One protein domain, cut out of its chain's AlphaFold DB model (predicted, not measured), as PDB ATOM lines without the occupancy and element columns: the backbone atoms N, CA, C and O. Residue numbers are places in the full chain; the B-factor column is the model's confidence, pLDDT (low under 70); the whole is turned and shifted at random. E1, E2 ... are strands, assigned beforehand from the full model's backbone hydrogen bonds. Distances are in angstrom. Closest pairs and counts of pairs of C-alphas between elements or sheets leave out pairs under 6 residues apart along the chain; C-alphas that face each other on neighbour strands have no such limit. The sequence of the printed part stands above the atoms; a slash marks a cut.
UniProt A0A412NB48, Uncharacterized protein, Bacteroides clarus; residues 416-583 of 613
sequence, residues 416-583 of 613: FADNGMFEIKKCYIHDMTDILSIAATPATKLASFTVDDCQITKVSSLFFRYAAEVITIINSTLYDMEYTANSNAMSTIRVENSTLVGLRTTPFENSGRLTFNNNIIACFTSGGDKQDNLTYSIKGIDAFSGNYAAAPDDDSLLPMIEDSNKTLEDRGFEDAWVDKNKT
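AT A GLANCE: This is residues 416 to 583 of the 613 residues of an uncharacterized protein of Bacteroides clarus (UniProt A0A412NB48). The chain is wound in stacked parallel turns, a solenoid with a roughly triangular cross-section. One wall is the flat stack E1, E3, E5, E8, E10 and E13; a second is made of the first parts of E2 and E4 with E6, E9, E11 and E14; a third, less regular, is made of the later parts of E2 and E4 with E7, residues 508 to 509 and E12. The printed part has 168 residues with no named helix and fifteen named strands, E1 to E15 in order along the chain; the class is all strand, though under half of the residues, 80, are in named strands. The neighbour strands are parallel in both the six-stranded sheet and the branched sheet of eight. The whole is compact, with a radius of gyration of the C-alphas of 14.9 A and spans of 46 by 33 by 28 A.

IN THESE COORDINATES: E1, residues 421 to 425, begins at C-alpha 421 at (829.498, -24.101, 167.734). E2, residues 428 to 437, is 18.6 A long and bends by 104 degrees at residue 431. E3 is residues 446 to 452, 16.7 A. E4, residues 455 to 464, is 18.4 A long and bends by 104 degrees at residue 458. E5, residues 468 to 474, 16.5 A, runs on into E6, residues 477 to 479, at 98 degrees. E7 is residues 483 to 486, E8 490 to 496, 17.4 A, E9 499 to 501, E10 513 to 517, E11 520 to 522 and E12 533 to 536. E13, residues 540 to 545, 14.7 A, runs on into E14, residues 547 to 549, at 88 degrees. E15, residues 577 to 579, ends at C-alpha 579 at (859.005, -5.203, 163.160).

HOW THE PARTS SIT: The sheet E1, E3, E5, E8, E10, E13 has edge strands E1 and E13. N 424 and O 450 of E1 and E3 are 2.8 A apart, and N 473 and O 494 of E5 and E8 are 2.8 A apart, both within hydrogen-bond range. In the branched, twisted sheet, E2 lies on one side of E4, with N 429 and O 455 2.8 A apart; E6 and E7 lie on the other side, with N 456 and O 477 2.8 A and N 462 and O 483 2.9 A apart. From E6 the neighbours run on through E9, E11 and E14 to E15, where N 578 and O 547 are 2.8 A apart. The two sheets form a sandwich, two sheets face to face, with facing parts 10.8 A centre to centre. E12 pairs with no named strand, but residues 508 to 509 pair in parallel with residues 535 to 536 of E12 and with residues 485 to 486 of E7.

THE WHOLE: The C-alphas of Ala 417 and Asp 555, the two farthest apart, are 47.2 A from each other. The printed part has no cut. The long links are E9 to E10, 11 residues, and E14 to E15, 27 residues. Mean pLDDT of the printed part is 94.6; residues 527 to 530 are under 70.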
ATOM      1  N   PHE A 416     829.707 -29.998 174.162       97.81
ATOM      2  CA  PHE A 416     828.827 -29.712 173.033       97.81
ATOM      3  C   PHE A 416     828.465 -30.997 172.275       97.81
ATOM      4  O   PHE A 416     829.205 -31.994 172.304       97.81
ATOM      5  N   ALA A 417     827.334 -30.956 171.576       97.12
ATOM      6  CA  ALA A 417     826.999 -31.923 170.543       97.12
ATOM      7  C   ALA A 417     828.091 -31.988 169.462       97.12
ATOM      8  O   ALA A 417     828.915 -31.078 169.312       97.12
ATOM      9  N   ASP A 418     828.121 -33.091 168.713       96.44
ATOM     10  CA  ASP A 418     829.061 -33.214 167.601       96.44
ATOM     11  C   ASP A 418     828.743 -32.179 166.516       96.44
ATOM     12  O   ASP A 418     827.583 -31.988 166.161       96.44
ATOM     13  N   ASN A 419     829.774 -31.520 165.989       97.00
ATOM     14  CA  ASN A 419     829.659 -30.344 165.118       97.00
ATOM     15  C   ASN A 419     829.030 -29.108 165.783       97.00
ATOM     16  O   ASN A 419     828.570 -28.208 165.082       97.00
ATOM     17  N   GLY A 420     829.054 -29.022 167.116       97.94
ATOM     18  CA  GLY A 420     828.586 -27.835 167.828       97.94
ATOM     19  C   GLY A 420     829.419 -26.576 167.549       97.94
ATOM     20  O   GLY A 420     830.534 -26.643 167.019       97.94
ATOM     21  N   MET A 421     828.889 -25.417 167.934       98.56
ATOM     22  CA  MET A 421     829.498 -24.101 167.734       98.56
ATOM     23  C   MET A 421     829.533 -23.306 169.039       98.56
ATOM     24  O   MET A 421     828.533 -23.224 169.754       98.56
ATOM     25  N   PHE A 422     830.662 -22.657 169.319       98.81
ATOM     26  CA  PHE A 422     830.765 -21.693 170.412       98.81
ATOM     27  C   PHE A 422     831.315 -20.361 169.895       98.81
ATOM     28  O   PHE A 422     832.448 -20.292 169.420       98.81
ATOM     29  N   GLU A 423     830.492 -19.313 169.956       98.81
ATOM     30  CA  GLU A 423     830.800 -17.986 169.420       98.81
ATOM     31  C   GLU A 423     830.834 -16.918 170.522       98.81
ATOM     32  O   GLU A 423     829.916 -16.801 171.329       98.81
ATOM     33  N   ILE A 424     831.872 -16.092 170.530       98.88
ATOM     34  CA  ILE A 424     831.992 -14.920 171.396       98.88
ATOM     35  C   ILE A 424     832.280 -13.740 170.475       98.88
ATOM     36  O   ILE A 424     833.307 -13.723 169.796       98.88
ATOM     37  N   LYS A 425     831.341 -12.795 170.396       98.44
ATOM     38  CA  LYS A 425     831.403 -11.668 169.458       98.44
ATOM     39  C   LYS A 425     831.192 -10.353 170.187       98.44
ATOM     40  O   LYS A 425     830.287 -10.262 171.015       98.44
ATOM     41  N   LYS A 426     831.996  -9.333 169.885       97.69
ATOM     42  CA  LYS A 426     831.821  -7.976 170.435       97.69
ATOM     43  C   LYS A 426     831.795  -7.937 171.973       97.69
ATOM     44  O   LYS A 426     831.158  -7.063 172.539       97.69
ATOM     45  N   CYS A 427     832.401  -8.902 172.672       98.69
ATOM     46  CA  CYS A 427     832.298  -9.023 174.133       98.69
ATOM     47  C   CYS A 427     833.533  -8.472 174.852       98.69
ATOM     48  O   CYS A 427     834.652  -8.541 174.336       98.69
ATOM     49  N   TYR A 428     833.338  -8.013 176.087       98.56
ATOM     50  CA  TYR A 428     834.412  -7.802 177.053       98.56
ATOM     51  C   TYR A 428     834.319  -8.858 178.158       98.56
ATOM     52  O   TYR A 428     833.395  -8.844 178.961       98.56
ATOM     53  N   ILE A 429     835.257  -9.805 178.201       98.75
ATOM     54  CA  ILE A 429     835.281 -10.869 179.213       98.75
ATOM     55  C   ILE A 429     836.507 -10.694 180.099       98.75
ATOM     56  O   ILE A 429     837.630 -10.616 179.594       98.75
ATOM     57  N   HIS A 430     836.308 -10.636 181.416       98.25
ATOM     58  CA  HIS A 430     837.406 -10.365 182.334       98.25
ATOM     59  C   HIS A 430     837.288 -11.024 183.709       98.25
ATOM     60  O   HIS A 430     836.191 -11.287 184.198       98.25
ATOM     61  N   ASP A 431     838.441 -11.242 184.349       97.75
ATOM     62  CA  ASP A 431     838.555 -11.786 185.709       97.75
ATOM     63  C   ASP A 431     837.789 -13.120 185.865       97.75
ATOM     64  O   ASP A 431     836.984 -13.289 186.777       97.75
ATOM     65  N   MET A 432     838.017 -14.060 184.938       97.19
ATOM     66  CA  MET A 432     837.448 -15.417 184.967       97.19
ATOM     67  C   MET A 432     838.560 -16.465 185.041       97.19
ATOM     68  O   MET A 432     839.696 -16.209 184.663       97.19
ATOM     69  N   THR A 433     838.256 -17.681 185.493       97.00
ATOM     70  CA  THR A 433     839.251 -18.767 185.505       97.00
ATOM     71  C   THR A 433     839.518 -19.289 184.097       97.00
ATOM     72  O   THR A 433     840.635 -19.203 183.616       97.00
ATOM     73  N   ASP A 434     838.501 -19.794 183.401       97.69
ATOM     74  CA  ASP A 434     838.641 -20.318 182.037       97.69
ATOM     75  C   ASP A 434     837.405 -19.960 181.199       97.69
ATOM     76  O   ASP A 434     836.306 -19.838 181.742       97.69
ATOM     77  N   ILE A 435     837.560 -19.859 179.875       98.38
ATOM     78  CA  ILE A 435     836.430 -19.721 178.940       98.38
ATOM     79  C   ILE A 435     835.868 -21.100 178.572       98.38
ATOM     80  O   ILE A 435     834.741 -21.425 178.942       98.38
ATOM     81  N   LEU A 436     836.662 -21.930 177.882       97.81
ATOM     82  CA  LEU A 436     836.322 -23.316 177.552       97.81
ATOM     83  C   LEU A 436     837.464 -24.252 177.963       97.81
ATOM     84  O   LEU A 436     838.484 -24.356 177.279       97.81
ATOM     85  N   SER A 437     837.278 -24.953 179.079       94.94
ATOM     86  CA  SER A 437     838.288 -25.832 179.673       94.94
ATOM     87  C   SER A 437     837.642 -27.092 180.234       94.94
ATOM     88  O   SER A 437     836.712 -27.018 181.037       94.94
ATOM     89  N   ILE A 438     838.141 -28.255 179.815       91.62
ATOM     90  CA  ILE A 438     837.621 -29.568 180.221       91.62
ATOM     91  C   ILE A 438     838.734 -30.458 180.779       91.62
ATOM     92  O   ILE A 438     839.874 -30.439 180.306       91.62
ATOM     93  N   ALA A 439     838.411 -31.283 181.776       87.19
ATOM     94  CA  ALA A 439     839.387 -32.175 182.405       87.19
ATOM     95  C   ALA A 439     840.000 -33.177 181.407       87.19
ATOM     96  O   ALA A 439     841.214 -33.420 181.422       87.19
ATOM     97  N   ALA A 440     839.156 -33.732 180.529       85.88
ATOM     98  CA  ALA A 440     839.510 -34.697 179.497       85.88
ATOM     99  C   ALA A 440     838.829 -34.345 178.171       85.88
ATOM    100  O   ALA A 440     837.644 -34.028 178.143       85.88
ATOM    101  N   THR A 441     839.575 -34.433 177.070       85.00
ATOM    102  CA  THR A 441     839.063 -34.109 175.736       85.00
ATOM    103  C   THR A 441     837.818 -34.935 175.397       85.00
ATOM    104  O   THR A 441     837.879 -36.165 175.497       85.00
ATOM    105  N   PRO A 442     836.700 -34.294 175.003       87.62
ATOM    106  CA  PRO A 442     835.465 -34.997 174.688       87.62
ATOM    107  C   PRO A 442     835.607 -35.808 173.396       87.62
ATOM    108  O   PRO A 442     836.478 -35.547 172.565       87.62
ATOM    109  N   ALA A 443     834.737 -36.806 173.230       87.75
ATOM    110  CA  ALA A 443     834.657 -37.576 171.989       87.75
ATOM    111  C   ALA A 443     834.015 -36.773 170.843       87.75
ATOM    112  O   ALA A 443     834.325 -37.028 169.682       87.75
ATOM    113  N   THR A 444     833.130 -35.828 171.174       93.06
ATOM    114  CA  THR A 444     832.524 -34.890 170.227       93.06
ATOM    115  C   THR A 444     833.495 -33.772 169.881       93.06
ATOM    116  O   THR A 444     834.357 -33.401 170.685       93.06
ATOM    117  N   LYS A 445     833.354 -33.222 168.676       94.69
ATOM    118  CA  LYS A 445     834.216 -32.150 168.182       94.69
ATOM    119  C   LYS A 445     833.383 -30.932 167.810       94.69
ATOM    120  O   LYS A 445     832.397 -31.060 167.091       94.69
ATOM    121  N   LEU A 446     833.796 -29.748 168.266       98.12
ATOM    122  CA  LEU A 446     833.211 -28.495 167.786       98.12
ATOM    123  C   LEU A 446     833.499 -28.337 166.293       98.12
ATOM    124  O   LEU A 446     834.643 -28.510 165.865       98.12
ATOM    125  N   ALA A 447     832.494 -27.941 165.518       98.56
ATOM    126  CA  ALA A 447     832.713 -27.439 164.168       98.56
ATOM    127  C   ALA A 447     833.504 -26.122 164.221       98.56
ATOM    128  O   ALA A 447     834.458 -25.937 163.464       98.56
ATOM    129  N   SER A 448     833.164 -25.236 165.164       98.62
ATOM    130  CA  SER A 448     833.861 -23.965 165.350       98.62
ATOM    131  C   SER A 448     833.893 -23.484 166.804       98.62
ATOM    132  O   SER A 448     832.941 -23.641 167.569       98.62
ATOM    133  N   PHE A 449     835.013 -22.856 167.163       98.81
ATOM    134  CA  PHE A 449     835.149 -21.959 168.307       98.81
ATOM    135  C   PHE A 449     835.626 -20.599 167.785       98.81
ATOM    136  O   PHE A 449     836.706 -20.513 167.194       98.81
ATOM    137  N   THR A 450     834.815 -19.559 167.961       98.88
ATOM    138  CA  THR A 450     835.029 -18.240 167.350       98.88
ATOM    139  C   THR A 450     835.083 -17.156 168.413       98.88
ATOM    140  O   THR A 450     834.157 -17.030 169.210       98.88
ATOM    141  N   VAL A 451     836.131 -16.340 168.369       98.94
ATOM    142  CA  VAL A 451     836.287 -15.094 169.120       98.94
ATOM    143  C   VAL A 451     836.488 -13.974 168.103       98.94
ATOM    144  O   VAL A 451     837.481 -13.981 167.376       98.94
ATOM    145  N   ASP A 452     835.539 -13.047 168.012       98.75
ATOM    146  CA  ASP A 452     835.571 -11.942 167.046       98.75
ATOM    147  C   ASP A 452     835.245 -10.617 167.728       98.75
ATOM    148  O   ASP A 452     834.276 -10.520 168.478       98.75
ATOM    149  N   ASP A 453     836.062  -9.598 167.487       98.19
ATOM    150  CA  ASP A 453     835.876  -8.265 168.058       98.19
ATOM    151  C   ASP A 453     835.749  -8.284 169.597       98.19
ATOM    152  O   ASP A 453     834.924  -7.603 170.199       98.19
ATOM    153  N   CYS A 454     836.551  -9.095 170.297       98.69
ATOM    154  CA  CYS A 454     836.438  -9.282 171.752       98.69
ATOM    155  C   CYS A 454     837.655  -8.777 172.522       98.69
ATOM    156  O   CYS A 454     838.782  -8.896 172.045       98.69
ATOM    157  N   GLN A 455     837.444  -8.232 173.715       98.38
ATOM    158  CA  GLN A 455     838.509  -8.016 174.693       98.38
ATOM    159  C   GLN A 455     838.398  -9.123 175.740       98.38
ATOM    160  O   GLN A 455     837.397  -9.201 176.446       98.38
ATOM    161  N   ILE A 456     839.390 -10.007 175.827       98.62
ATOM    162  CA  ILE A 456     839.422 -11.092 176.814       98.62
ATOM    163  C   ILE A 456     840.659 -10.902 177.677       98.62
ATOM    164  O   ILE A 456     841.788 -11.003 177.191       98.62
ATOM    165  N   THR A 457     840.446 -10.602 178.955       97.56
ATOM    166  CA  THR A 457     841.517 -10.166 179.854       97.56
ATOM    167  C   THR A 457     841.517 -10.953 181.158       97.56
ATOM    168  O   THR A 457     840.453 -11.268 181.680       97.56
ATOM    169  N   LYS A 458     842.693 -11.260 181.713       96.38
ATOM    170  CA  LYS A 458     842.823 -11.925 183.024       96.38
ATOM    171  C   LYS A 458     842.010 -13.220 183.116       96.38
ATOM    172  O   LYS A 458     841.190 -13.404 184.017       96.38
ATOM    173  N   VAL A 459     842.233 -14.101 182.148       96.25
ATOM    174  CA  VAL A 459     841.676 -15.458 182.122       96.25
ATOM    175  C   VAL A 459     842.827 -16.451 182.140       96.25
ATOM    176  O   VAL A 459     843.841 -16.180 181.523       96.25
ATOM    177  N   SER A 460     842.742 -17.598 182.811       95.00
ATOM    178  CA  SER A 460     843.814 -18.602 182.712       95.00
ATOM    179  C   SER A 460     843.851 -19.226 181.318       95.00
ATOM    180  O   SER A 460     844.886 -19.157 180.654       95.00
ATOM    181  N   SER A 461     842.731 -19.770 180.831       95.19
ATOM    182  CA  SER A 461     842.684 -20.411 179.510       95.19
ATOM    183  C   SER A 461     841.480 -19.991 178.672       95.19
ATOM    184  O   SER A 461     840.337 -20.051 179.126       95.19
ATOM    185  N   LEU A 462     841.724 -19.664 177.403       97.88
ATOM    186  CA  LEU A 462     840.661 -19.443 176.423       97.88
ATOM    187  C   LEU A 462     840.111 -20.780 175.890       97.88
ATOM    188  O   LEU A 462     838.907 -21.022 175.944       97.88
ATOM    189  N   PHE A 463     840.990 -21.673 175.426       97.75
ATOM    190  CA  PHE A 463     840.616 -22.995 174.916       97.75
ATOM    191  C   PHE A 463     841.583 -24.073 175.425       97.75
ATOM    192  O   PHE A 463     842.741 -24.140 175.002       97.75
ATOM    193  N   PHE A 464     841.118 -24.944 176.323       96.00
ATOM    194  CA  PHE A 464     841.967 -25.932 176.988       96.00
ATOM    195  C   PHE A 464     841.381 -27.344 176.945       96.00
ATOM    196  O   PHE A 464     840.260 -27.600 177.386       96.00
ATOM    197  N   ARG A 465     842.170 -28.283 176.406       94.25
ATOM    198  CA  ARG A 465     841.874 -29.723 176.265       94.25
ATOM    199  C   ARG A 465     840.593 -30.068 175.510       94.25
ATOM    200  O   ARG A 465     840.231 -31.239 175.466       94.25
ATOM    201  N   TYR A 466     839.944 -29.109 174.868       96.06
ATOM    202  CA  TYR A 466     838.717 -29.330 174.113       96.06
ATOM    203  C   TYR A 466     839.011 -29.724 172.647       96.06
ATOM    204  O   TYR A 466     840.126 -29.524 172.163       96.06
ATOM    205  N   ALA A 467     838.063 -30.333 171.931       95.88
ATOM    206  CA  ALA A 467     838.227 -30.720 170.524       95.88
ATOM    207  C   ALA A 467     837.496 -29.750 169.580       95.88
ATOM    208  O   ALA A 467     836.309 -29.489 169.771       95.88
ATOM    209  N   ALA A 468     838.185 -29.244 168.551       97.62
ATOM    210  CA  ALA A 468     837.607 -28.318 167.572       97.62
ATOM    211  C   ALA A 468     838.184 -28.520 166.165       97.62
ATOM    212  O   ALA A 468     839.378 -28.797 165.990       97.62
ATOM    213  N   GLU A 469     837.330 -28.398 165.150       98.31
ATOM    214  CA  GLU A 469     837.738 -28.384 163.745       98.31
ATOM    215  C   GLU A 469     838.369 -27.034 163.405       98.31
ATOM    216  O   GLU A 469     839.502 -26.981 162.930       98.31
ATOM    217  N   VAL A 470     837.699 -25.935 163.747       98.50
ATOM    218  CA  VAL A 470     838.227 -24.591 163.506       98.50
ATOM    219  C   VAL A 470     838.204 -23.769 164.787       98.50
ATOM    220  O   VAL A 470     837.167 -23.629 165.426       98.50
ATOM    221  N   ILE A 471     839.349 -23.191 165.138       98.81
ATOM    222  CA  ILE A 471     839.470 -22.122 166.131       98.81
ATOM    223  C   ILE A 471     839.771 -20.830 165.378       98.81
ATOM    224  O   ILE A 471     840.746 -20.782 164.628       98.81
ATOM    225  N   THR A 472     838.948 -19.802 165.564       98.88
ATOM    226  CA  THR A 472     839.117 -18.489 164.928       98.88
ATOM    227  C   THR A 472     839.164 -17.409 165.995       98.88
ATOM    228  O   THR A 472     838.245 -17.304 166.798       98.88
ATOM    229  N   ILE A 473     840.226 -16.609 165.995       98.88
ATOM    230  CA  ILE A 473     840.410 -15.448 166.864       98.88
ATOM    231  C   ILE A 473     840.727 -14.271 165.952       98.88
ATOM    232  O   ILE A 473     841.788 -14.239 165.328       98.88
ATOM    233  N   ILE A 474     839.798 -13.338 165.818       98.75
ATOM    234  CA  ILE A 474     839.945 -12.216 164.895       98.75
ATOM    235  C   ILE A 474     839.537 -10.904 165.541       98.75
ATOM    236  O   ILE A 474     838.677 -10.880 166.418       98.75
ATOM    237  N   ASN A 475     840.177  -9.812 165.125       98.62
ATOM    238  CA  ASN A 475     839.845  -8.458 165.581       98.62
ATOM    239  C   ASN A 475     839.841  -8.319 167.115       98.62
ATOM    240  O   ASN A 475     839.080  -7.537 167.667       98.62
ATOM    241  N   SER A 476     840.628  -9.137 167.819       98.81
ATOM    242  CA  SER A 476     840.448  -9.354 169.256       98.81
ATOM    243  C   SER A 476     841.705  -9.059 170.055       98.81
ATOM    244  O   SER A 476     842.830  -9.228 169.581       98.81
ATOM    245  N   THR A 477     841.507  -8.662 171.306       98.69
ATOM    246  CA  THR A 477     842.574  -8.440 172.276       98.69
ATOM    247  C   THR A 477     842.554  -9.544 173.319       98.69
ATOM    248  O   THR A 477     841.544  -9.752 173.988       98.69
ATOM    249  N   LEU A 478     843.683 -10.228 173.476       98.56
ATOM    250  CA  LEU A 478     843.919 -11.231 174.508       98.56
ATOM    251  C   LEU A 478     844.988 -10.701 175.464       98.56
ATOM    252  O   LEU A 478     846.128 -10.480 175.047       98.56
ATOM    253  N   TYR A 479     844.630 -10.496 176.731       97.69
ATOM    254  CA  TYR A 479     845.520  -9.893 177.721       97.69
ATOM    255  C   TYR A 479     845.606 -10.704 179.016       97.69
ATOM    256  O   TYR A 479     844.589 -11.116 179.567       97.69
ATOM    257  N   ASP A 480     846.822 -10.888 179.531       94.81
ATOM    258  CA  ASP A 480     847.088 -11.487 180.847       94.81
ATOM    259  C   ASP A 480     846.468 -12.889 181.027       94.81
ATOM    260  O   ASP A 480     845.720 -13.153 181.974       94.81
ATOM    261  N   MET A 481     846.774 -13.802 180.098       93.69
ATOM    262  CA  MET A 481     846.313 -15.197 180.137       93.69
ATOM    263  C   MET A 481     847.441 -16.222 180.029       93.69
ATOM    264  O   MET A 481     848.557 -15.899 179.632       93.69
ATOM    265  N   GLU A 482     847.175 -17.470 180.411       90.12
ATOM    266  CA  GLU A 482     848.167 -18.552 180.336       90.12
ATOM    267  C   GLU A 482     848.122 -19.224 178.972       90.12
ATOM    268  O   GLU A 482     849.135 -19.230 178.277       90.12
ATOM    269  N   TYR A 483     846.950 -19.722 178.569       90.38
ATOM    270  CA  TYR A 483     846.773 -20.495 177.341       90.38
ATOM    271  C   TYR A 483     845.736 -19.864 176.411       90.38
ATOM    272  O   TYR A 483     844.569 -19.707 176.779       90.38
ATOM    273  N   THR A 484     846.120 -19.607 175.158       95.94
ATOM    274  CA  THR A 484     845.164 -19.230 174.108       95.94
ATOM    275  C   THR A 484     844.466 -20.474 173.548       95.94
ATOM    276  O   THR A 484     843.240 -20.554 173.566       95.94
ATOM    277  N   ALA A 485     845.225 -21.474 173.089       97.12
ATOM    278  CA  ALA A 485     844.680 -22.754 172.641       97.12
ATOM    279  C   ALA A 485     845.659 -23.914 172.886       97.12
ATOM    280  O   ALA A 485     846.673 -24.057 172.203       97.12
ATOM    281  N   ASN A 486     845.329 -24.789 173.838       95.44
ATOM    282  CA  ASN A 486     846.150 -25.946 174.194       95.44
ATOM    283  C   ASN A 486     845.299 -27.221 174.204       95.44
ATOM    284  O   ASN A 486     844.508 -27.455 175.121       95.44
ATOM    285  N   SER A 487     845.447 -28.060 173.176       95.31
ATOM    286  CA  SER A 487     844.720 -29.328 173.082       95.31
ATOM    287  C   SER A 487     845.343 -30.298 172.076       95.31
ATOM    288  O   SER A 487     845.864 -29.916 171.033       95.31
ATOM    289  N   ASN A 488     845.198 -31.595 172.342       95.38
ATOM    290  CA  ASN A 488     845.618 -32.655 171.423       95.38
ATOM    291  C   ASN A 488     844.649 -32.855 170.232       95.38
ATOM    292  O   ASN A 488     844.924 -33.675 169.357       95.38
ATOM    293  N   ALA A 489     843.514 -32.143 170.190       95.50
ATOM    294  CA  ALA A 489     842.407 -32.402 169.261       95.50
ATOM    295  C   ALA A 489     841.935 -31.163 168.469       95.50
ATOM    296  O   ALA A 489     840.744 -30.987 168.215       95.50
ATOM    297  N   MET A 490     842.876 -30.316 168.046       96.31
ATOM    298  CA  MET A 490     842.618 -29.164 167.165       96.31
ATOM    299  C   MET A 490     842.998 -29.493 165.712       96.31
ATOM    300  O   MET A 490     844.055 -30.102 165.487       96.31
ATOM    301  N   SER A 491     842.173 -29.108 164.728       97.56
ATOM    302  CA  SER A 491     842.519 -29.217 163.294       97.56
ATOM    303  C   SER A 491     843.149 -27.932 162.751       97.56
ATOM    304  O   SER A 491     844.300 -27.973 162.315       97.56
ATOM    305  N   THR A 492     842.439 -26.804 162.814       98.31
ATOM    306  CA  THR A 492     842.882 -25.507 162.280       98.31
ATOM    307  C   THR A 492     842.729 -24.408 163.326       98.31
ATOM    308  O   THR A 492     841.739 -24.370 164.052       98.31
ATOM    309  N   ILE A 493     843.710 -23.509 163.383       98.75
ATOM    310  CA  ILE A 493     843.744 -22.342 164.264       98.75
ATOM    311  C   ILE A 493     844.026 -21.119 163.391       98.75
ATOM    312  O   ILE A 493     845.003 -21.112 162.644       98.75
ATOM    313  N   ARG A 494     843.178 -20.096 163.467       98.75
ATOM    314  CA  ARG A 494     843.312 -18.836 162.730       98.75
ATOM    315  C   ARG A 494     843.335 -17.684 163.712       98.75
ATOM    316  O   ARG A 494     842.411 -17.555 164.509       98.75
ATOM    317  N   VAL A 495     844.379 -16.869 163.641       98.81
ATOM    318  CA  VAL A 495     844.543 -15.680 164.474       98.81
ATOM    319  C   VAL A 495     844.905 -14.516 163.576       98.81
ATOM    320  O   VAL A 495     845.991 -14.509 162.989       98.81
ATOM    321  N   GLU A 496     843.995 -13.560 163.425       98.75
ATOM    322  CA  GLU A 496     844.211 -12.434 162.517       98.75
ATOM    323  C   GLU A 496     843.774 -11.106 163.115       98.75
ATOM    324  O   GLU A 496     842.806 -11.047 163.873       98.75
ATOM    325  N   ASN A 497     844.472 -10.023 162.764       98.56
ATOM    326  CA  ASN A 497     844.134  -8.673 163.230       98.56
ATOM    327  C   ASN A 497     843.924  -8.622 164.751       98.56
ATOM    328  O   ASN A 497     842.951  -8.045 165.217       98.56
ATOM    329  N   SER A 498     844.770  -9.298 165.525       98.75
ATOM    330  CA  SER A 498     844.579  -9.465 166.966       98.75
ATOM    331  C   SER A 498     845.781  -8.961 167.762       98.75
ATOM    332  O   SER A 498     846.921  -8.977 167.288       98.75
ATOM    333  N   THR A 499     845.521  -8.494 168.981       98.56
ATOM    334  CA  THR A 499     846.524  -7.972 169.919       98.56
ATOM    335  C   THR A 499     846.692  -8.951 171.078       98.56
ATOM    336  O   THR A 499     845.762  -9.171 171.847       98.56
ATOM    337  N   LEU A 500     847.866  -9.571 171.199       98.25
ATOM    338  CA  LEU A 500     848.174 -10.577 172.220       98.25
ATOM    339  C   LEU A 500     849.231 -10.012 173.173       98.25
ATOM    340  O   LEU A 500     850.367  -9.771 172.762       98.25
ATOM    341  N   VAL A 501     848.883  -9.789 174.439       96.88
ATOM    342  CA  VAL A 501     849.767  -9.110 175.401       96.88
ATOM    343  C   VAL A 501     849.801  -9.847 176.736       96.88
ATOM    344  O   VAL A 501     848.774 -10.268 177.258       96.88
ATOM    345  N   GLY A 502     850.989  -9.981 177.326       93.31
ATOM    346  CA  GLY A 502     851.130 -10.534 178.677       93.31
ATOM    347  C   GLY A 502     850.739 -12.011 178.798       93.31
ATOM    348  O   GLY A 502     850.306 -12.439 179.864       93.31
ATOM    349  N   LEU A 503     850.869 -12.788 177.719       93.12
ATOM    350  CA  LEU A 503     850.663 -14.233 177.777       93.12
ATOM    351  C   LEU A 503     851.792 -14.892 178.579       93.12
ATOM    352  O   LEU A 503     852.963 -14.575 178.371       93.12
ATOM    353  N   ARG A 504     851.437 -15.775 179.519       89.56
ATOM    354  CA  ARG A 504     852.371 -16.322 180.525       89.56
ATOM    355  C   ARG A 504     852.962 -17.681 180.152       89.56
ATOM    356  O   ARG A 504     853.951 -18.095 180.752       89.56
ATOM    357  N   THR A 505     852.382 -18.368 179.168       91.12
ATOM    358  CA  THR A 505     852.888 -19.642 178.637       91.12
ATOM    359  C   THR A 505     852.747 -19.689 177.118       91.12
ATOM    360  O   THR A 505     852.176 -18.770 176.530       91.12
ATOM    361  N   THR A 506     853.266 -20.744 176.479       93.56
ATOM    362  CA  THR A 506     853.168 -20.920 175.027       93.56
ATOM    363  C   THR A 506     851.706 -20.874 174.564       93.56
ATOM    364  O   THR A 506     850.922 -21.753 174.925       93.56
ATOM    365  N   PRO A 507     851.314 -19.879 173.744       93.88
ATOM    366  CA  PRO A 507     849.902 -19.648 173.436       93.88
ATOM    367  C   PRO A 507     849.212 -20.793 172.687       93.88
ATOM    368  O   PRO A 507     848.043 -21.075 172.963       93.88
ATOM    369  N   PHE A 508     849.912 -21.445 171.748       96.00
ATOM    370  CA  PHE A 508     849.344 -22.483 170.878       96.00
ATOM    371  C   PHE A 508     850.109 -23.805 170.990       96.00
ATOM    372  O   PHE A 508     851.272 -23.897 170.587       96.00
ATOM    373  N   GLU A 509     849.450 -24.855 171.488       94.94
ATOM    374  CA  GLU A 509     850.122 -26.119 171.810       94.94
ATOM    375  C   GLU A 509     849.416 -27.391 171.309       94.94
ATOM    376  O   GLU A 509     848.190 -27.469 171.216       94.94
ATOM    377  N   ASN A 510     850.221 -28.442 171.110       95.00
ATOM    378  CA  ASN A 510     849.861 -29.869 171.010       95.00
ATOM    379  C   ASN A 510     849.160 -30.367 169.732       95.00
ATOM    380  O   ASN A 510     849.293 -31.545 169.390       95.00
ATOM    381  N   SER A 511     848.419 -29.535 169.005       96.00
ATOM    382  CA  SER A 511     847.818 -29.916 167.719       96.00
ATOM    383  C   SER A 511     847.484 -28.673 166.891       96.00
ATOM    384  O   SER A 511     847.789 -27.551 167.271       96.00
ATOM    385  N   GLY A 512     846.844 -28.873 165.744       97.00
ATOM    386  CA  GLY A 512     846.336 -27.800 164.901       97.00
ATOM    387  C   GLY A 512     847.341 -27.335 163.857       97.00
ATOM    388  O   GLY A 512     848.550 -27.545 163.987       97.00
ATOM    389  N   ARG A 513     846.821 -26.738 162.788       98.25
ATOM    390  CA  ARG A 513     847.598 -25.984 161.806       98.25
ATOM    391  C   ARG A 513     847.295 -24.501 161.969       98.25
ATOM    392  O   ARG A 513     846.120 -24.144 162.024       98.25
ATOM    393  N   LEU A 514     848.334 -23.678 162.090       98.44
ATOM    394  CA  LEU A 514     848.201 -22.265 162.435       98.44
ATOM    395  C   LEU A 514     848.234 -21.358 161.198       98.44
ATOM    396  O   LEU A 514     849.154 -21.435 160.385       98.44
ATOM    397  N   THR A 515     847.275 -20.445 161.120       98.56
ATOM    398  CA  THR A 515     847.333 -19.213 160.330       98.56
ATOM    399  C   THR A 515     847.440 -18.038 161.295       98.56
ATOM    400  O   THR A 515     846.582 -17.899 162.166       98.56
ATOM    401  N   PHE A 516     848.481 -17.215 161.163       98.56
ATOM    402  CA  PHE A 516     848.766 -16.119 162.093       98.56
ATOM    403  C   PHE A 516     849.198 -14.858 161.335       98.56
ATOM    404  O   PHE A 516     850.367 -14.718 160.965       98.56
ATOM    405  N   ASN A 517     848.253 -13.952 161.073       98.50
ATOM    406  CA  ASN A 517     848.493 -12.792 160.213       98.50
ATOM    407  C   ASN A 517     848.095 -11.461 160.845       98.50
ATOM    408  O   ASN A 517     847.051 -11.352 161.479       98.50
ATOM    409  N   ASN A 518     848.863 -10.411 160.560       98.31
ATOM    410  CA  ASN A 518     848.510  -9.034 160.910       98.31
ATOM    411  C   ASN A 518     848.227  -8.848 162.412       98.31
ATOM    412  O   ASN A 518     847.322  -8.110 162.794       98.31
ATOM    413  N   ASN A 519     848.965  -9.538 163.279       98.62
ATOM    414  CA  ASN A 519     848.806  -9.452 164.730       98.62
ATOM    415  C   ASN A 519     849.889  -8.572 165.363       98.62
ATOM    416  O   ASN A 519     850.971  -8.405 164.798       98.62
ATOM    417  N   ILE A 520     849.627  -8.057 166.565       98.38
ATOM    418  CA  ILE A 520     850.656  -7.460 167.428       98.38
ATOM    419  C   ILE A 520     850.814  -8.354 168.655       98.38
ATOM    420  O   ILE A 520     849.832  -8.633 169.341       98.38
ATOM    421  N   ILE A 521     852.041  -8.789 168.943       97.31
ATOM    422  CA  ILE A 521     852.355  -9.601 170.119       97.31
ATOM    423  C   ILE A 521     853.342  -8.896 171.050       97.31
ATOM    424  O   ILE A 521     854.410  -8.456 170.634       97.31
ATOM    425  N   ALA A 522     853.007  -8.822 172.334       96.25
ATOM    426  CA  ALA A 522     853.893  -8.366 173.402       96.25
ATOM    427  C   ALA A 522     853.840  -9.353 174.571       96.25
ATOM    428  O   ALA A 522     853.241  -9.096 175.617       96.25
ATOM    429  N   CYS A 523     854.412 -10.533 174.341       94.50
ATOM    430  CA  CYS A 523     854.372 -11.658 175.268       94.50
ATOM    431  C   CYS A 523     855.786 -12.126 175.579       94.50
ATOM    432  O   CYS A 523     856.589 -12.345 174.668       94.50
ATOM    433  N   PHE A 524     856.066 -12.279 176.869       92.12
ATOM    434  CA  PHE A 524     857.395 -12.577 177.372       92.12
ATOM    435  C   PHE A 524     857.319 -13.587 178.508       92.12
ATOM    436  O   PHE A 524     856.377 -13.571 179.297       92.12
ATOM    437  N   THR A 525     858.352 -14.409 178.644       88.81
ATOM    438  CA  THR A 525     858.554 -15.255 179.825       88.81
ATOM    439  C   THR A 525     859.963 -15.087 180.374       88.81
ATOM    440  O   THR A 525     860.884 -14.707 179.656       88.81
ATOM    441  N   SER A 526     860.146 -15.387 181.655       83.44
ATOM    442  CA  SER A 526     861.453 -15.408 182.316       83.44
ATOM    443  C   SER A 526     862.101 -16.803 182.336       83.44
ATOM    444  O   SER A 526     863.179 -16.969 182.905       83.44
ATOM    445  N   GLY A 527     861.431 -17.835 181.802       67.38
ATOM    446  CA  GLY A 527     861.869 -19.234 181.866       67.38
ATOM    447  C   GLY A 527     862.115 -19.848 180.488       67.38
ATOM    448  O   GLY A 527     861.165 -20.165 179.783       67.38
ATOM    449  N   GLY A 528     863.381 -20.091 180.133       66.75
ATOM    450  CA  GLY A 528     863.803 -20.694 178.852       66.75
ATOM    451  C   GLY A 528     863.564 -22.207 178.706       66.75
ATOM    452  O   GLY A 528     864.181 -22.856 177.864       66.75
ATOM    453  N   ASP A 529     862.687 -22.797 179.527       60.94
ATOM    454  CA  ASP A 529     862.316 -24.217 179.460       60.94
ATOM    455  C   ASP A 529     861.099 -24.428 178.534       60.94
ATOM    456  O   ASP A 529     860.099 -25.036 178.919       60.94
ATOM    457  N   LYS A 530     861.203 -23.960 177.278       66.75
ATOM    458  CA  LYS A 530     860.240 -24.173 176.172       66.75
ATOM    459  C   LYS A 530     858.883 -23.475 176.299       66.75
ATOM    460  O   LYS A 530     858.040 -23.688 175.428       66.75
ATOM    461  N   GLN A 531     858.663 -22.676 177.340       76.12
ATOM    462  CA  GLN A 531     857.442 -21.872 177.510       76.12
ATOM    463  C   GLN A 531     857.538 -20.497 176.830       76.12
ATOM    464  O   GLN A 531     856.570 -19.749 176.803       76.12
ATOM    465  N   ASP A 532     858.701 -20.184 176.270       85.12
ATOM    466  CA  ASP A 532     859.065 -18.981 175.522       85.12
ATOM    467  C   ASP A 532     858.741 -19.074 174.024       85.12
ATOM    468  O   ASP A 532     859.141 -18.221 173.241       85.12
ATOM    469  N   ASN A 533     857.997 -20.095 173.603       92.56
ATOM    470  CA  ASN A 533     857.545 -20.224 172.223       92.56
ATOM    471  C   ASN A 533     856.200 -19.531 171.995       92.56
ATOM    472  O   ASN A 533     855.345 -19.523 172.878       92.56
ATOM    473  N   LEU A 534     855.967 -19.064 170.765       94.31
ATOM    474  CA  LEU A 534     854.619 -18.768 170.271       94.31
ATOM    475  C   LEU A 534     853.824 -20.063 170.071       94.31
ATOM    476  O   LEU A 534     852.625 -20.125 170.347       94.31
ATOM    477  N   THR A 535     854.496 -21.104 169.569       95.19
ATOM    478  CA  THR A 535     853.870 -22.400 169.292       95.19
ATOM    479  C   THR A 535     854.747 -23.574 169.719       95.19
ATOM    480  O   THR A 535     855.972 -23.538 169.577       95.19
ATOM    481  N   TYR A 536     854.124 -24.647 170.211       93.94
ATOM    482  CA  TYR A 536     854.830 -25.877 170.571       93.94
ATOM    483  C   TYR A 536     854.041 -27.128 170.185       93.94
ATOM    484  O   TYR A 536     852.880 -27.299 170.546       93.94
ATOM    485  N   SER A 537     854.683 -28.057 169.473       93.38
ATOM    486  CA  SER A 537     854.077 -29.345 169.082       93.38
ATOM    487  C   SER A 537     852.784 -29.236 168.253       93.38
ATOM    488  O   SER A 537     851.992 -30.175 168.208       93.38
ATOM    489  N   ILE A 538     852.574 -28.116 167.559       95.06
ATOM    490  CA  ILE A 538     851.507 -27.987 166.562       95.06
ATOM    491  C   ILE A 538     851.840 -28.812 165.302       95.06
ATOM    492  O   ILE A 538     852.993 -29.168 165.049       95.06
ATOM    493  N   LYS A 539     850.835 -29.130 164.476       96.44
ATOM    494  CA  LYS A 539     851.013 -29.965 163.267       96.44
ATOM    495  C   LYS A 539     851.674 -29.216 162.107       96.44
ATOM    496  O   LYS A 539     852.165 -29.853 161.173       96.44
ATOM    497  N   GLY A 540     851.641 -27.888 162.124       95.94
ATOM    498  CA  GLY A 540     852.294 -27.042 161.131       95.94
ATOM    499  C   GLY A 540     851.746 -25.622 161.114       95.94
ATOM    500  O   GLY A 540     850.760 -25.315 161.776       95.94
ATOM    501  N   ILE A 541     852.380 -24.774 160.317       96.88
ATOM    502  CA  ILE A 541     851.957 -23.398 160.067       96.88
ATOM    503  C   ILE A 541     851.563 -23.324 158.590       96.88
ATOM    504  O   ILE A 541     852.329 -23.758 157.728       96.88
ATOM    505  N   ASP A 542     850.349 -22.857 158.314       96.88
ATOM    506  CA  ASP A 542     849.803 -22.703 156.961       96.88
ATOM    507  C   ASP A 542     850.121 -21.324 156.375       96.88
ATOM    508  O   ASP A 542     850.431 -21.220 155.190       96.88
ATOM    509  N   ALA A 543     850.070 -20.275 157.199       96.69
ATOM    510  CA  ALA A 543     850.428 -18.914 156.810       96.69
ATOM    511  C   ALA A 543     850.871 -18.098 158.032       96.69
ATOM    512  O   ALA A 543     850.313 -18.257 159.119       96.69
ATOM    513  N   PHE A 544     851.867 -17.234 157.839       97.88
ATOM    514  CA  PHE A 544     852.398 -16.363 158.883       97.88
ATOM    515  C   PHE A 544     852.996 -15.102 158.256       97.88
ATOM    516  O   PHE A 544     854.039 -15.185 157.606       97.88
ATOM    517  N   SER A 545     852.338 -13.951 158.396       97.44
ATOM    518  CA  SER A 545     852.786 -12.709 157.744       97.44
ATOM    519  C   SER A 545     852.221 -11.439 158.380       97.44
ATOM    520  O   SER A 545     851.169 -11.468 159.014       97.44
ATOM    521  N   GLY A 546     852.907 -10.308 158.198       97.00
ATOM    522  CA  GLY A 546     852.372  -8.991 158.575       97.00
ATOM    523  C   GLY A 546     852.318  -8.721 160.083       97.00
ATOM    524  O   GLY A 546     851.625  -7.806 160.514       97.00
ATOM    525  N   ASN A 547     853.012  -9.513 160.907       98.38
ATOM    526  CA  ASN A 547     852.926  -9.401 162.362       98.38
ATOM    527  C   ASN A 547     853.961  -8.427 162.942       98.38
ATOM    528  O   ASN A 547     855.040  -8.237 162.386       98.38
ATOM    529  N   TYR A 548     853.668  -7.874 164.113       98.31
ATOM    530  CA  TYR A 548     854.590  -7.071 164.914       98.31
ATOM    531  C   TYR A 548     854.852  -7.769 166.243       98.31
ATOM    532  O   TYR A 548     853.919  -8.280 166.862       98.31
ATOM    533  N   ALA A 549     856.099  -7.754 166.705       97.19
ATOM    534  CA  ALA A 549     856.480  -8.246 168.022       97.19
ATOM    535  C   ALA A 549     857.142  -7.145 168.853       97.19
ATOM    536  O   ALA A 549     857.936  -6.356 168.341       97.19
ATOM    537  N   ALA A 550     856.839  -7.115 170.147       96.81
ATOM    538  CA  ALA A 550     857.549  -6.271 171.087       96.81
ATOM    539  C   ALA A 550     858.939  -6.849 171.394       96.81
ATOM    540  O   ALA A 550     859.081  -8.040 171.681       96.81
ATOM    541  N   ALA A 551     859.953  -5.989 171.389       95.25
ATOM    542  CA  ALA A 551     861.242  -6.273 171.992       95.25
ATOM    543  C   ALA A 551     861.107  -6.246 173.525       95.25
ATOM    544  O   ALA A 551     860.381  -5.398 174.054       95.25
ATOM    545  N   PRO A 552     861.783  -7.156 174.246       91.50
ATOM    546  CA  PRO A 552     861.791  -7.126 175.699       91.50
ATOM    547  C   PRO A 552     862.521  -5.879 176.211       91.50
ATOM    548  O   PRO A 552     863.568  -5.504 175.687       91.50
ATOM    549  N   ASP A 553     861.997  -5.274 177.277       87.50
ATOM    550  CA  ASP A 553     862.629  -4.123 177.944       87.50
ATOM    551  C   ASP A 553     863.791  -4.541 178.878       87.50
ATOM    552  O   ASP A 553     864.509  -3.692 179.411       87.50
ATOM    553  N   ASP A 554     863.969  -5.849 179.092       87.00
ATOM    554  CA  ASP A 554     864.971  -6.465 179.965       87.00
ATOM    555  C   ASP A 554     865.510  -7.754 179.316       87.00
ATOM    556  O   ASP A 554     864.733  -8.599 178.876       87.00
ATOM    557  N   ASP A 555     866.834  -7.937 179.297       85.88
ATOM    558  CA  ASP A 555     867.512  -9.107 178.709       85.88
ATOM    559  C   ASP A 555     867.144 -10.453 179.377       85.88
ATOM    560  O   ASP A 555     867.448 -11.520 178.842       85.88
ATOM    561  N   SER A 556     866.526 -10.431 180.562       88.38
ATOM    562  CA  SER A 556     866.010 -11.623 181.251       88.38
ATOM    563  C   SER A 556     864.662 -12.114 180.716       88.38
ATOM    564  O   SER A 556     864.239 -13.219 181.067       88.38
ATOM    565  N   LEU A 557     863.996 -11.318 179.877       90.75
ATOM    566  CA  LEU A 557     862.729 -11.661 179.248       90.75
ATOM    567  C   LEU A 557     862.957 -12.267 177.861       90.75
ATOM    568  O   LEU A 557     863.662 -11.719 177.017       90.75
ATOM    569  N   LEU A 558     862.300 -13.396 177.617       91.31
ATOM    570  CA  LEU A 558     862.340 -14.123 176.357       91.31
ATOM    571  C   LEU A 558     861.038 -13.872 175.583       91.31
ATOM    572  O   LEU A 558     859.966 -14.174 176.117       91.31
ATOM    573  N   PRO A 559     861.098 -13.303 174.363       92.75
ATOM    574  CA  PRO A 559     859.911 -13.014 173.565       92.75
ATOM    575  C   PRO A 559     859.296 -14.293 172.988       92.75
ATOM    576  O   PRO A 559     859.993 -15.116 172.397       92.75
ATOM    577  N   MET A 560     857.972 -14.422 173.083       93.75
ATOM    578  CA  MET A 560     857.220 -15.573 172.568       93.75
ATOM    579  C   MET A 560     856.981 -15.486 171.058       93.75
ATOM    580  O   MET A 560     855.858 -15.265 170.610       93.75
ATOM    581  N   ILE A 561     858.045 -15.624 170.268       93.69
ATOM    582  CA  ILE A 561     858.018 -15.410 168.806       93.69
ATOM    583  C   ILE A 561     858.516 -16.609 167.988       93.69
ATOM    584  O   ILE A 561     858.644 -16.508 166.770       93.69
ATOM    585  N   GLU A 562     858.794 -17.740 168.640       93.44
ATOM    586  CA  GLU A 562     859.357 -18.943 168.012       93.44
ATOM    587  C   GLU A 562     858.338 -20.091 167.867       93.44
ATOM    588  O   GLU A 562     857.373 -20.206 168.626       93.44
ATOM    589  N   ASP A 563     858.570 -20.981 166.895       92.69
ATOM    590  CA  ASP A 563     857.921 -22.294 166.794       92.69
ATOM    591  C   ASP A 563     858.903 -23.385 167.215       92.69
ATOM    592  O   ASP A 563     859.828 -23.741 166.471       92.69
ATOM    593  N   SER A 564     858.638 -23.988 168.374       90.06
ATOM    594  CA  SER A 564     859.397 -25.116 168.917       90.06
ATOM    595  C   SER A 564     860.915 -24.862 168.905       90.06
ATOM    596  O   SER A 564     861.690 -25.689 168.409       90.06
ATOM    597  N   ASN A 565     861.316 -23.715 169.454       89.25
ATOM    598  CA  ASN A 565     862.680 -23.196 169.580       89.25
ATOM    599  C   ASN A 565     863.365 -22.886 168.237       89.25
ATOM    600  O   ASN A 565     864.572 -23.093 168.070       89.25
ATOM    601  N   LYS A 566     862.577 -22.515 167.225       91.50
ATOM    602  CA  LYS A 566     863.070 -22.072 165.919       91.50
ATOM    603  C   LYS A 566     862.365 -20.793 165.519       91.50
ATOM    604  O   LYS A 566     861.148 -20.679 165.670       91.50
ATOM    605  N   THR A 567     863.123 -19.886 164.921       93.25
ATOM    606  CA  THR A 567     862.575 -18.669 164.326       93.25
ATOM    607  C   THR A 567     861.615 -19.013 163.185       93.25
ATOM    608  O   THR A 567     861.696 -20.083 162.570       93.25
ATOM    609  N   LEU A 568     860.681 -18.111 162.900       93.94
ATOM    610  CA  LEU A 568     859.685 -18.291 161.840       93.94
ATOM    611  C   LEU A 568     860.337 -18.151 160.455       93.94
ATOM    612  O   LEU A 568     859.970 -18.853 159.512       93.94
ATOM    613  N   GLU A 569     861.382 -17.335 160.364       92.81
ATOM    614  CA  GLU A 569     862.232 -17.191 159.189       92.81
ATOM    615  C   GLU A 569     862.920 -18.530 158.839       92.81
ATOM    616  O   GLU A 569     862.840 -18.983 157.695       92.81
ATOM    617  N   ASP A 570     863.475 -19.250 159.825       93.00
ATOM    618  CA  ASP A 570     864.071 -20.588 159.628       93.00
ATOM    619  C   ASP A 570     863.032 -21.665 159.256       93.00
ATOM    620  O   ASP A 570     863.380 -22.759 158.791       93.00
ATOM    621  N   ARG A 571     861.742 -21.375 159.463       91.06
ATOM    622  CA  ARG A 571     860.606 -22.214 159.050       91.06
ATOM    623  C   ARG A 571     860.099 -21.876 157.642       91.06
ATOM    624  O   ARG A 571     859.204 -22.568 157.164       91.06
ATOM    625  N   GLY A 572     860.691 -20.886 156.969       93.25
ATOM    626  CA  GLY A 572     860.345 -20.478 155.604       93.25
ATOM    627  C   GLY A 572     859.357 -19.312 155.510       93.25
ATOM    628  O   GLY A 572     858.839 -19.061 154.425       93.25
ATOM    629  N   PHE A 573     859.097 -18.603 156.612       94.81
ATOM    630  CA  PHE A 573     858.243 -17.412 156.644       94.81
ATOM    631  C   PHE A 573     859.115 -16.151 156.730       94.81
ATOM    632  O   PHE A 573     859.277 -15.568 157.798       94.81
ATOM    633  N   GLU A 574     859.719 -15.747 155.608       91.94
ATOM    634  CA  GLU A 574     860.650 -14.600 155.555       91.94
ATOM    635  C   GLU A 574     859.979 -13.266 155.934       91.94
ATOM    636  O   GLU A 574     860.600 -12.435 156.591       91.94
ATOM    637  N   ASP A 575     858.693 -13.105 155.606       90.19
ATOM    638  CA  ASP A 575     857.883 -11.916 155.912       90.19
ATOM    639  C   ASP A 575     857.037 -12.085 157.194       90.19
ATOM    640  O   ASP A 575     855.982 -11.462 157.353       90.19
ATOM    641  N   ALA A 576     857.467 -12.966 158.109       93.00
ATOM    642  CA  ALA A 576     856.726 -13.272 159.334       93.00
ATOM    643  C   ALA A 576     856.497 -12.038 160.219       93.00
ATOM    644  O   ALA A 576     855.407 -11.877 160.780       93.00
ATOM    645  N   TRP A 577     857.521 -11.185 160.315       96.88
ATOM    646  CA  TRP A 577     857.571 -10.013 161.181       96.88
ATOM    647  C   TRP A 577     857.857  -8.748 160.371       96.88
ATOM    648  O   TRP A 577     858.877  -8.662 159.690       96.88
ATOM    649  N   VAL A 578     856.995  -7.742 160.501       97.12
ATOM    650  CA  VAL A 578     857.223  -6.391 159.971       97.12
ATOM    651  C   VAL A 578     858.210  -5.632 160.858       97.12
ATOM    652  O   VAL A 578     859.112  -4.963 160.356       97.12
ATOM    653  N   ASP A 579     858.071  -5.758 162.179       96.19
ATOM    654  CA  ASP A 579     859.005  -5.203 163.160       96.19
ATOM    655  C   ASP A 579     859.035  -6.070 164.428       96.19
ATOM    656  O   ASP A 579     858.006  -6.590 164.863       96.19
ATOM    657  N   LYS A 580     860.227  -6.207 165.014       95.56
ATOM    658  CA  LYS A 580     860.486  -6.904 166.285       95.56
ATOM    659  C   LYS A 580     861.369  -6.111 167.256       95.56
ATOM    660  O   LYS A 580     861.848  -6.663 168.238       95.56
ATOM    661  N   ASN A 581     861.642  -4.838 166.950       94.88
ATOM    662  CA  ASN A 581     862.589  -4.002 167.696       94.88
ATOM    663  C   ASN A 581     861.912  -2.953 168.584       94.88
ATOM    664  O   ASN A 581     862.586  -2.334 169.401       94.88
ATOM    665  N   LYS A 582     860.609  -2.719 168.405       95.31
ATOM    666  CA  LYS A 582     859.850  -1.758 169.210       95.31
ATOM    667  C   LYS A 582     859.585  -2.327 170.595       95.31
ATOM    668  O   LYS A 582     859.091  -3.441 170.709       95.31
ATOM    669  N   THR A 583     859.855  -1.551 171.629       95.00
ATOM    670  CA  THR A 583     859.458  -1.865 173.008       95.00
ATOM    671  C   THR A 583     857.936  -1.854 173.165       95.00
ATOM    672  O   THR A 583     857.205  -1.315 172.324       95.00
TER     673      THR A 583